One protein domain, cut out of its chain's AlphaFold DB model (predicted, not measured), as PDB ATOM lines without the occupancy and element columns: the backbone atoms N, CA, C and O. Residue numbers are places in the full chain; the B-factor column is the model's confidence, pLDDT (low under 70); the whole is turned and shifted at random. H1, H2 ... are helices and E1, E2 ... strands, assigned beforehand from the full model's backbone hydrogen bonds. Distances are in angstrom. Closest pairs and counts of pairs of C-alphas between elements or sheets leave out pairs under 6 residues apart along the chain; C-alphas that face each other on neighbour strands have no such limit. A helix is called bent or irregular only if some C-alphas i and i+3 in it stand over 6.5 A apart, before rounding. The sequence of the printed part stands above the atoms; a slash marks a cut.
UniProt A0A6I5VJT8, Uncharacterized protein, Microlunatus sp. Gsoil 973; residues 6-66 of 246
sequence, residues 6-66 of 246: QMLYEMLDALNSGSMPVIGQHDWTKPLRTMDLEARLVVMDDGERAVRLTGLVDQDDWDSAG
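This is residues 6 to 66 of the 246 residues of an uncharacterized protein of Microlunatus sp. Gsoil 973 (UniProt A0A6I5VJT8). A long, bent two-stranded hairpin, E1 and E2, runs through the model, with H1 packed on it, mostly along E1, and small H2 at the end of the hairpin away from its turn. A long loop, residues 17 to 33, swings from the end of H1 to the start of E1. The printed part has 61 residues, with two named helices and two named strands in the order H1, E1, E2, H2; the sheet order is E1 - E2, antiparallel, and the class is mixed, helices and strands. It is only just loose, close to compact, with a radius of gyration of the C-alphas of 13.1 A and spans of 34 by 28 by 18 A.

Start at H1, residues 6 to 16, and compare it with E1, residues 34 to 43: their closest C-alphas, those of Leu 12 and Ala 39, are 5.8 A apart. Go on to E2, residues 49 to 57, whose closest C-alpha to H1 is that of Val 51, 6.9 A from that of Leu 12. E1 and E2 form a hairpin, antiparallel at 160 degrees; look for N 40 and O 52, within hydrogen-bond range at 2.8 A, and N 35 and O 56 at 2.9 A. E1 bends by 59 degrees at residue 37. H2, residues 59 to 65, is apart from H1 and from E1. In H1 and H2 every O i to N i+4 pair is within hydrogen-bond range.

Find C-alpha 6 at (16.959, 9.749, 54.673); from there H1 runs 15.4 A to C-alpha 16. E1 starts at C-alpha 34, (-5.545, 18.084, 44.748), and covers 24.2 A; E2 covers 24.5 A from C-alpha 49 to C-alpha 57. H2 ends at C-alpha 65, (-13.120, 7.845, 42.976).

The C-alphas farthest apart, those of Gln 6 and Asp 60, are 36.2 A apart. The printed part has no cut. The link from H1 to E1 is long, with 17 residues; E1 to E2 and E2 to H2 are tight links. The mean pLDDT of the printed part is 82.9; look for values under 70 at residues 21 to 24, 26 and 28.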
ATOM      1  N   GLN A   6      16.503   8.767  55.642       84.31
ATOM      2  CA  GLN A   6      16.959   9.749  54.673       84.31
ATOM      3  C   GLN A   6      16.062   9.777  53.431       84.31
ATOM      4  O   GLN A   6      15.640  10.855  53.025       84.31
ATOM      5  N   MET A   7      15.694   8.614  52.882       79.06
ATOM      6  CA  MET A   7      14.766   8.545  51.748       79.06
ATOM      7  C   MET A   7      13.389   9.108  52.109       79.06
ATOM      8  O   MET A   7      12.766   9.782  51.295       79.06
ATOM      9  N   LEU A   8      12.915   8.868  53.334       83.88
ATOM     10  CA  LEU A   8      11.654   9.431  53.816       83.88
ATOM     11  C   LEU A   8      11.695  10.969  53.891       83.88
ATOM     12  O   LEU A   8      10.710  11.614  53.533       83.88
ATOM     13  N   TYR A   9      12.821  11.562  54.307       88.81
ATOM     14  CA  TYR A   9      13.022  13.018  54.267       88.81
ATOM     15  C   TYR A   9      13.143  13.556  52.836       88.81
ATOM     16  O   TYR A   9      12.540  14.575  52.519       88.81
ATOM     17  N   GLU A  10      13.849  12.859  51.947       86.38
ATOM     18  CA  GLU A  10      13.952  13.254  50.536       86.38
ATOM     19  C   GLU A  10      12.575  13.237  49.852       86.38
ATOM     20  O   GLU A  10      12.222  14.175  49.139       86.38
ATOM     21  N   MET A  11      11.748  12.224  50.135       83.62
ATOM     22  CA  MET A  11      10.354  12.179  49.681       83.62
ATOM     23  C   MET A  11       9.526  13.327  50.264       83.62
ATOM     24  O   MET A  11       8.748  13.945  49.541       83.62
ATOM     25  N   LEU A  12       9.686  13.622  51.557       89.62
ATOM     26  CA  LEU A  12       8.994  14.717  52.239       89.62
ATOM     27  C   LEU A  12       9.286  16.069  51.572       89.62
ATOM     28  O   LEU A  12       8.358  16.811  51.243       89.62
ATOM     29  N   ASP A  13      10.564  16.366  51.345       90.12
ATOM     30  CA  ASP A  13      11.014  17.602  50.709       90.12
ATOM     31  C   ASP A  13      10.532  17.680  49.257       90.12
ATOM     32  O   ASP A  13      10.076  18.734  48.798       90.12
ATOM     33  N   ALA A  14      10.560  16.560  48.532       85.12
ATOM     34  CA  ALA A  14      10.115  16.509  47.146       85.12
ATOM     35  C   ALA A  14       8.593  16.712  46.998       85.12
ATOM     36  O   ALA A  14       8.154  17.418  46.088       85.12
ATOM     37  N   LEU A  15       7.791  16.166  47.922       85.75
ATOM     38  CA  LEU A  15       6.342  16.406  47.995       85.75
ATOM     39  C   LEU A  15       6.029  17.871  48.309       85.75
ATOM     40  O   LEU A  15       5.262  18.502  47.587       85.75
ATOM     41  N   ASN A  16       6.642  18.422  49.360       89.19
ATOM     42  CA  ASN A  16       6.357  19.783  49.827       89.19
ATOM     43  C   ASN A  16       6.840  20.867  48.856       89.19
ATOM     44  O   ASN A  16       6.231  21.927  48.753       89.19
ATOM     45  N   SER A  17       7.928  20.613  48.128       89.00
ATOM     46  CA  SER A  17       8.411  21.516  47.075       89.00
ATOM     47  C   SER A  17       7.607  21.426  45.776       89.00
ATOM     48  O   SER A  17       7.813  22.245  44.881       89.00
ATOM     49  N   GLY A  18       6.736  20.420  45.634       80.62
ATOM     50  CA  GLY A  18       6.055  20.107  44.378       80.62
ATOM     51  C   GLY A  18       6.986  19.584  43.278       80.62
ATOM     52  O   GLY A  18       6.564  19.471  42.130       80.62
ATOM     53  N   SER A  19       8.249  19.270  43.596       78.94
ATOM     54  CA  SER A  19       9.196  18.705  42.625       78.94
ATOM     55  C   SER A  19       8.878  17.252  42.278       78.94
ATOM     56  O   SER A  19       9.235  16.783  41.198       78.94
ATOM     57  N   MET A  20       8.164  16.554  43.164       75.62
ATOM     58  CA  MET A  20       7.640  15.226  42.899       75.62
ATOM     59  C   MET A  20       6.167  15.305  42.483       75.62
ATOM     60  O   MET A  20       5.329  15.710  43.293       75.62
ATOM     61  N   PRO A  21       5.816  14.906  41.249       66.94
ATOM     62  CA  PRO A  21       4.429  14.914  40.811       66.94
ATOM     63  C   PRO A  21       3.615  13.910  41.632       66.94
ATOM     64  O   PRO A  21       3.901  12.712  41.644       66.94
ATOM     65  N   VAL A  22       2.578  14.403  42.309       69.88
ATOM     66  CA  VAL A  22       1.633  13.567  43.053       69.88
ATOM     67  C   VAL A  22       0.448  13.255  42.158       69.88
ATOM     68  O   VAL A  22      -0.200  14.151  41.622       69.88
ATOM     69  N   ILE A  23       0.148  11.969  42.016       68.88
ATOM     70  CA  ILE A  23      -1.082  11.509  41.387       68.88
ATOM     71  C   ILE A  23      -1.939  10.960  42.522       68.88
ATOM     72  O   ILE A  23      -1.644   9.886  43.032       68.88
ATOM     73  N   GLY A  24      -2.979  11.695  42.931       67.38
ATOM     74  CA  GLY A  24      -3.808  11.314  44.084       67.38
ATOM     75  C   GLY A  24      -4.493   9.946  43.941       67.38
ATOM     76  O   GLY A  24      -4.885   9.353  44.944       67.38
ATOM     77  N   GLN A  25      -4.587   9.421  42.713       72.75
ATOM     78  CA  GLN A  25      -5.179   8.127  42.389       72.75
ATOM     79  C   GLN A  25      -4.418   7.439  41.237       72.75
ATOM     80  O   GLN A  25      -4.196   8.046  40.194       72.75
ATOM     81  N   HIS A  26      -4.037   6.159  41.384       68.75
ATOM     82  CA  HIS A  26      -3.376   5.386  40.304       68.75
ATOM     83  C   HIS A  26      -4.296   5.132  39.115       68.75
ATOM     84  O   HIS A  26      -3.841   4.785  38.023       68.75
ATOM     85  N   ASP A  27      -5.600   5.259  39.337       73.62
ATOM     86  CA  ASP A  27      -6.565   5.194  38.268       73.62
ATOM     87  C   ASP A  27      -6.653   6.515  37.510       73.62
ATOM     88  O   ASP A  27      -7.422   7.404  37.857       73.62
ATOM     89  N   TRP A  28      -5.887   6.624  36.423       68.75
ATOM     90  CA  TRP A  28      -5.980   7.750  35.491       68.75
ATOM     91  C   TRP A  28      -7.373   7.939  34.895       68.75
ATOM     92  O   TRP A  28      -7.641   9.003  34.342       68.75
ATOM     93  N   THR A  29      -8.247   6.934  34.991       70.00
ATOM     94  CA  THR A  29      -9.650   7.075  34.589       70.00
ATOM     95  C   THR A  29     -10.474   7.908  35.575       70.00
ATOM     96  O   THR A  29     -11.570   8.352  35.244       70.00
ATOM     97  N   LYS A  30      -9.921   8.161  36.766       77.06
ATOM     98  CA  LYS A  30     -10.516   8.909  37.875       77.06
ATOM     99  C   LYS A  30      -9.449   9.770  38.565       77.06
ATOM    100  O   LYS A  30      -9.061   9.478  39.701       77.06
ATOM    101  N   PRO A  31      -8.899  10.781  37.874       77.31
ATOM    102  CA  PRO A  31      -7.889  11.637  38.476       77.31
ATOM    103  C   PRO A  31      -8.473  12.356  39.699       77.31
ATOM    104  O   PRO A  31      -9.599  12.834  39.651       77.31
ATOM    105  N   LEU A  32      -7.690  12.439  40.777       79.31
ATOM    106  CA  LEU A  32      -8.001  13.294  41.921       79.31
ATOM    107  C   LEU A  32      -7.224  14.601  41.781       79.31
ATOM    108  O   LEU A  32      -5.997  14.606  41.929       79.31
ATOM    109  N   ARG A  33      -7.923  15.701  41.495       83.06
ATOM    110  CA  ARG A  33      -7.362  17.051  41.571       83.06
ATOM    111  C   ARG A  33      -7.162  17.400  43.037       83.06
ATOM    112  O   ARG A  33      -8.108  17.408  43.823       83.06
ATOM    113  N   THR A  34      -5.918  17.681  43.396       82.38
ATOM    114  CA  THR A  34      -5.545  18.084  44.748       82.38
ATOM    115  C   THR A  34      -4.945  19.483  44.756       82.38
ATOM    116  O   THR A  34      -4.315  19.917  43.791       82.38
ATOM    117  N   MET A  35      -5.142  20.192  45.862       83.69
ATOM    118  CA  MET A  35      -4.530  21.490  46.140       83.69
ATOM    119  C   MET A  35      -4.068  21.540  47.597       83.69
ATOM    120  O   MET A  35      -4.505  20.734  48.421       83.69
ATOM    121  N   ASP A  36      -3.161  22.468  47.896       87.12
ATOM    122  CA  ASP A  36      -2.626  22.689  49.245       87.12
ATOM    123  C   ASP A  36      -2.101  21.404  49.910       87.12
ATOM    124  O   ASP A  36      -2.372  21.122  51.078       87.12
ATOM    125  N   LEU A  37      -1.368  20.593  49.136       86.31
ATOM    126  CA  LEU A  37      -0.742  19.373  49.634       86.31
ATOM    127  C   LEU A  37       0.372  19.712  50.635       86.31
ATOM    128  O   LEU A  37       1.323  20.420  50.312       86.31
ATOM    129  N   GLU A  38       0.277  19.141  51.829       91.44
ATOM    130  CA  GLU A  38       1.273  19.197  52.889       91.44
ATOM    131  C   GLU A  38       1.691  17.777  53.280       91.44
ATOM    132  O   GLU A  38       0.872  16.966  53.722       91.44
ATOM    133  N   ALA A  39       2.983  17.481  53.160       90.75
ATOM    134  CA  ALA A  39       3.585  16.237  53.613       90.75
ATOM    135  C   ALA A  39       4.259  16.434  54.978       90.75
ATOM    136  O   ALA A  39       4.941  17.435  55.210       90.75
ATOM    137  N   ARG A  40       4.105  15.458  55.881       93.75
ATOM    138  CA  ARG A  40       4.776  15.394  57.192       93.75
ATOM    139  C   ARG A  40       5.232  13.977  57.504       93.75
ATOM    140  O   ARG A  40       4.511  13.024  57.217       93.75
ATOM    141  N   LEU A  41       6.378  13.832  58.164       92.12
ATOM    142  CA  LEU A  41       6.739  12.557  58.780       92.12
ATOM    143  C   LEU A  41       5.967  12.369  60.082       92.12
ATOM    144  O   LEU A  41       5.933  13.252  60.937       92.12
ATOM    145  N   VAL A  42       5.351  11.203  60.226       92.12
ATOM    146  CA  VAL A  42       4.641  10.782  61.432       92.12
ATOM    147  C   VAL A  42       5.193   9.443  61.901       92.12
ATOM    148  O   VAL A  42       5.657   8.641  61.095       92.12
ATOM    149  N   VAL A  43       5.148   9.208  63.209       91.19
ATOM    150  CA  VAL A  43       5.371   7.880  63.790       91.19
ATOM    151  C   VAL A  43       3.994   7.261  64.009       91.19
ATOM    152  O   VAL A  43       3.122   7.906  64.589       91.19
ATOM    153  N   MET A  44       3.786   6.065  63.474       87.88
ATOM    154  CA  MET A  44       2.550   5.300  63.603       87.88
ATOM    155  C   MET A  44       2.495   4.576  64.956       87.88
ATOM    156  O   MET A  44       3.482   4.528  65.693       87.88
ATOM    157  N   ASP A  45       1.335   4.010  65.295       87.56
ATOM    158  CA  ASP A  45       1.113   3.341  66.587       87.56
ATOM    159  C   ASP A  45       1.997   2.093  66.783       87.56
ATOM    160  O   ASP A  45       2.263   1.689  67.915       87.56
ATOM    161  N   ASP A  46       2.483   1.498  65.693       84.44
ATOM    162  CA  ASP A  46       3.433   0.377  65.680       84.44
ATOM    163  C   ASP A  46       4.906   0.812  65.830       84.44
ATOM    164  O   ASP A  46       5.799  -0.033  65.913       84.44
ATOM    165  N   GLY A  47       5.172   2.121  65.911       88.06
ATOM    166  CA  GLY A  47       6.512   2.696  65.997       88.06
ATOM    167  C   GLY A  47       7.210   2.888  64.648       88.06
ATOM    168  O   GLY A  47       8.316   3.435  64.625       88.06
ATOM    169  N   GLU A  48       6.592   2.494  63.530       83.81
ATOM    170  CA  GLU A  48       7.128   2.751  62.194       83.81
ATOM    171  C   GLU A  48       6.930   4.217  61.783       83.81
ATOM    172  O   GLU A  48       6.025   4.916  62.244       83.81
ATOM    173  N   ARG A  49       7.801   4.716  60.900       82.88
ATOM    174  CA  ARG A  49       7.684   6.066  60.334       82.88
ATOM    175  C   ARG A  49       6.961   6.023  58.999       82.88
ATOM    176  O   ARG A  49       7.264   5.191  58.151       82.88
ATOM    177  N   ALA A  50       6.067   6.980  58.792       82.38
ATOM    178  CA  ALA A  50       5.322   7.137  57.554       82.38
ATOM    179  C   ALA A  50       5.313   8.597  57.096       82.38
ATOM    180  O   ALA A  50       5.353   9.521  57.912       82.38
ATOM    181  N   VAL A  51       5.209   8.808  55.785       83.06
ATOM    182  CA  VAL A  51       4.882  10.119  55.218       83.06
ATOM    183  C   VAL A  51       3.363  10.255  55.195       83.06
ATOM    184  O   VAL A  51       2.672   9.507  54.505       83.06
ATOM    185  N   ARG A  52       2.829  11.211  55.952       86.06
ATOM    186  CA  ARG A  52       1.422  11.607  55.909       86.06
ATOM    187  C   ARG A  52       1.276  12.798  54.975       86.06
ATOM    188  O   ARG A  52       1.855  13.845  55.246       86.06
ATOM    189  N   LEU A  53       0.465  12.650  53.931       85.25
ATOM    190  CA  LEU A  53       0.047  13.760  53.081       85.25
ATOM    191  C   LEU A  53      -1.359  14.214  53.487       85.25
ATOM    192  O   LEU A  53      -2.255  13.392  53.676       85.25
ATOM    193  N   THR A  54      -1.539  15.519  53.632       85.81
ATOM    194  CA  THR A  54      -2.827  16.178  53.877       85.81
ATOM    195  C   THR A  54      -3.036  17.204  52.777       85.81
ATOM    196  O   THR A  54      -2.072  17.796  52.319       85.81
ATOM    197  N   GLY A  55      -4.265  17.424  52.340       88.50
ATOM    198  CA  GLY A  55      -4.562  18.488  51.391       88.50
ATOM    199  C   GLY A  55      -6.045  18.550  51.095       88.50
ATOM    200  O   GLY A  55      -6.842  17.842  51.715       88.50
ATOM    201  N   LEU A  56      -6.404  19.404  50.149       87.62
ATOM    202  CA  LEU A  56      -7.764  19.526  49.652       87.62
ATOM    203  C   LEU A  56      -7.898  18.718  48.364       87.62
ATOM    204  O   LEU A  56      -6.972  18.664  47.554       87.62
ATOM    205  N   VAL A  57      -9.057  18.101  48.182       86.06
ATOM    206  CA  VAL A  57      -9.425  17.358  46.978       86.06
ATOM    207  C   VAL A  57     -10.728  17.930  46.444       86.06
ATOM    208  O   VAL A  57     -11.573  18.374  47.225       86.06
ATOM    209  N   ASP A  58     -10.875  17.953  45.125       88.25
ATOM    210  CA  ASP A  58     -12.157  18.269  44.506       88.25
ATOM    211  C   ASP A  58     -13.218  17.230  44.920       88.25
ATOM    212  O   ASP A  58     -12.951  16.026  44.940       88.25
ATOM    213  N   GLN A  59     -14.405  17.700  45.310       86.44
ATOM    214  CA  GLN A  59     -15.448  16.838  45.868       86.44
ATOM    215  C   GLN A  59     -15.995  15.854  44.827       86.44
ATOM    216  O   GLN A  59     -16.216  14.689  45.159       86.44
ATOM    217  N   ASP A  60     -16.165  16.287  43.577       87.50
ATOM    218  CA  ASP A  60     -16.697  15.432  42.515       87.50
ATOM    219  C   ASP A  60     -15.676  14.357  42.131       87.50
ATOM    220  O   ASP A  60     -16.032  13.192  41.919       87.50
ATOM    221  N   ASP A  61     -14.390  14.725  42.113       85.75
ATOM    222  CA  ASP A  61     -13.303  13.767  41.933       85.75
ATOM    223  C   ASP A  61     -13.310  12.735  43.071       85.75
ATOM    224  O   ASP A  61     -13.252  11.533  42.806       85.75
ATOM    225  N   TRP A  62     -13.428  13.182  44.326       85.19
ATOM    226  CA  TRP A  62     -13.468  12.309  45.502       85.19
ATOM    227  C   TRP A  62     -14.642  11.324  45.457       85.19
ATOM    228  O   TRP A  62     -14.452  10.117  45.637       85.19
ATOM    229  N   ASP A  63     -15.841  11.811  45.140       84.75
ATOM    230  CA  ASP A  63     -17.051  10.993  45.062       84.75
ATOM    231  C   ASP A  63     -16.990   9.987  43.899       84.75
ATOM    232  O   ASP A  63     -17.364   8.820  44.056       84.75
ATOM    233  N   SER A  64     -16.455  10.397  42.745       81.75
ATOM    234  CA  SER A  64     -16.238   9.529  41.575       81.75
ATOM    235  C   SER A  64     -15.227   8.416  41.852       81.75
ATOM    236  O   SER A  64     -15.382   7.258  41.422       81.75
ATOM    237  N   ALA A  65     -14.176   8.758  42.592       76.94
ATOM    238  CA  ALA A  65     -13.120   7.845  42.976       76.94
ATOM    239  C   ALA A  65     -13.642   6.775  43.966       76.94
ATOM    240  O   ALA A  65     -13.183   5.629  43.928       76.94
ATOM    241  N   GLY A  66     -14.708   7.086  44.711       77.19
ATOM    242  CA  GLY A  66     -15.460   6.157  45.552       77.19
ATOM    243  C   GLY A  66     -14.893   6.063  46.971       77.19
ATOM    244  O   GLY A  66     -14.123   6.927  47.388       77.19
TER     245      GLY A  66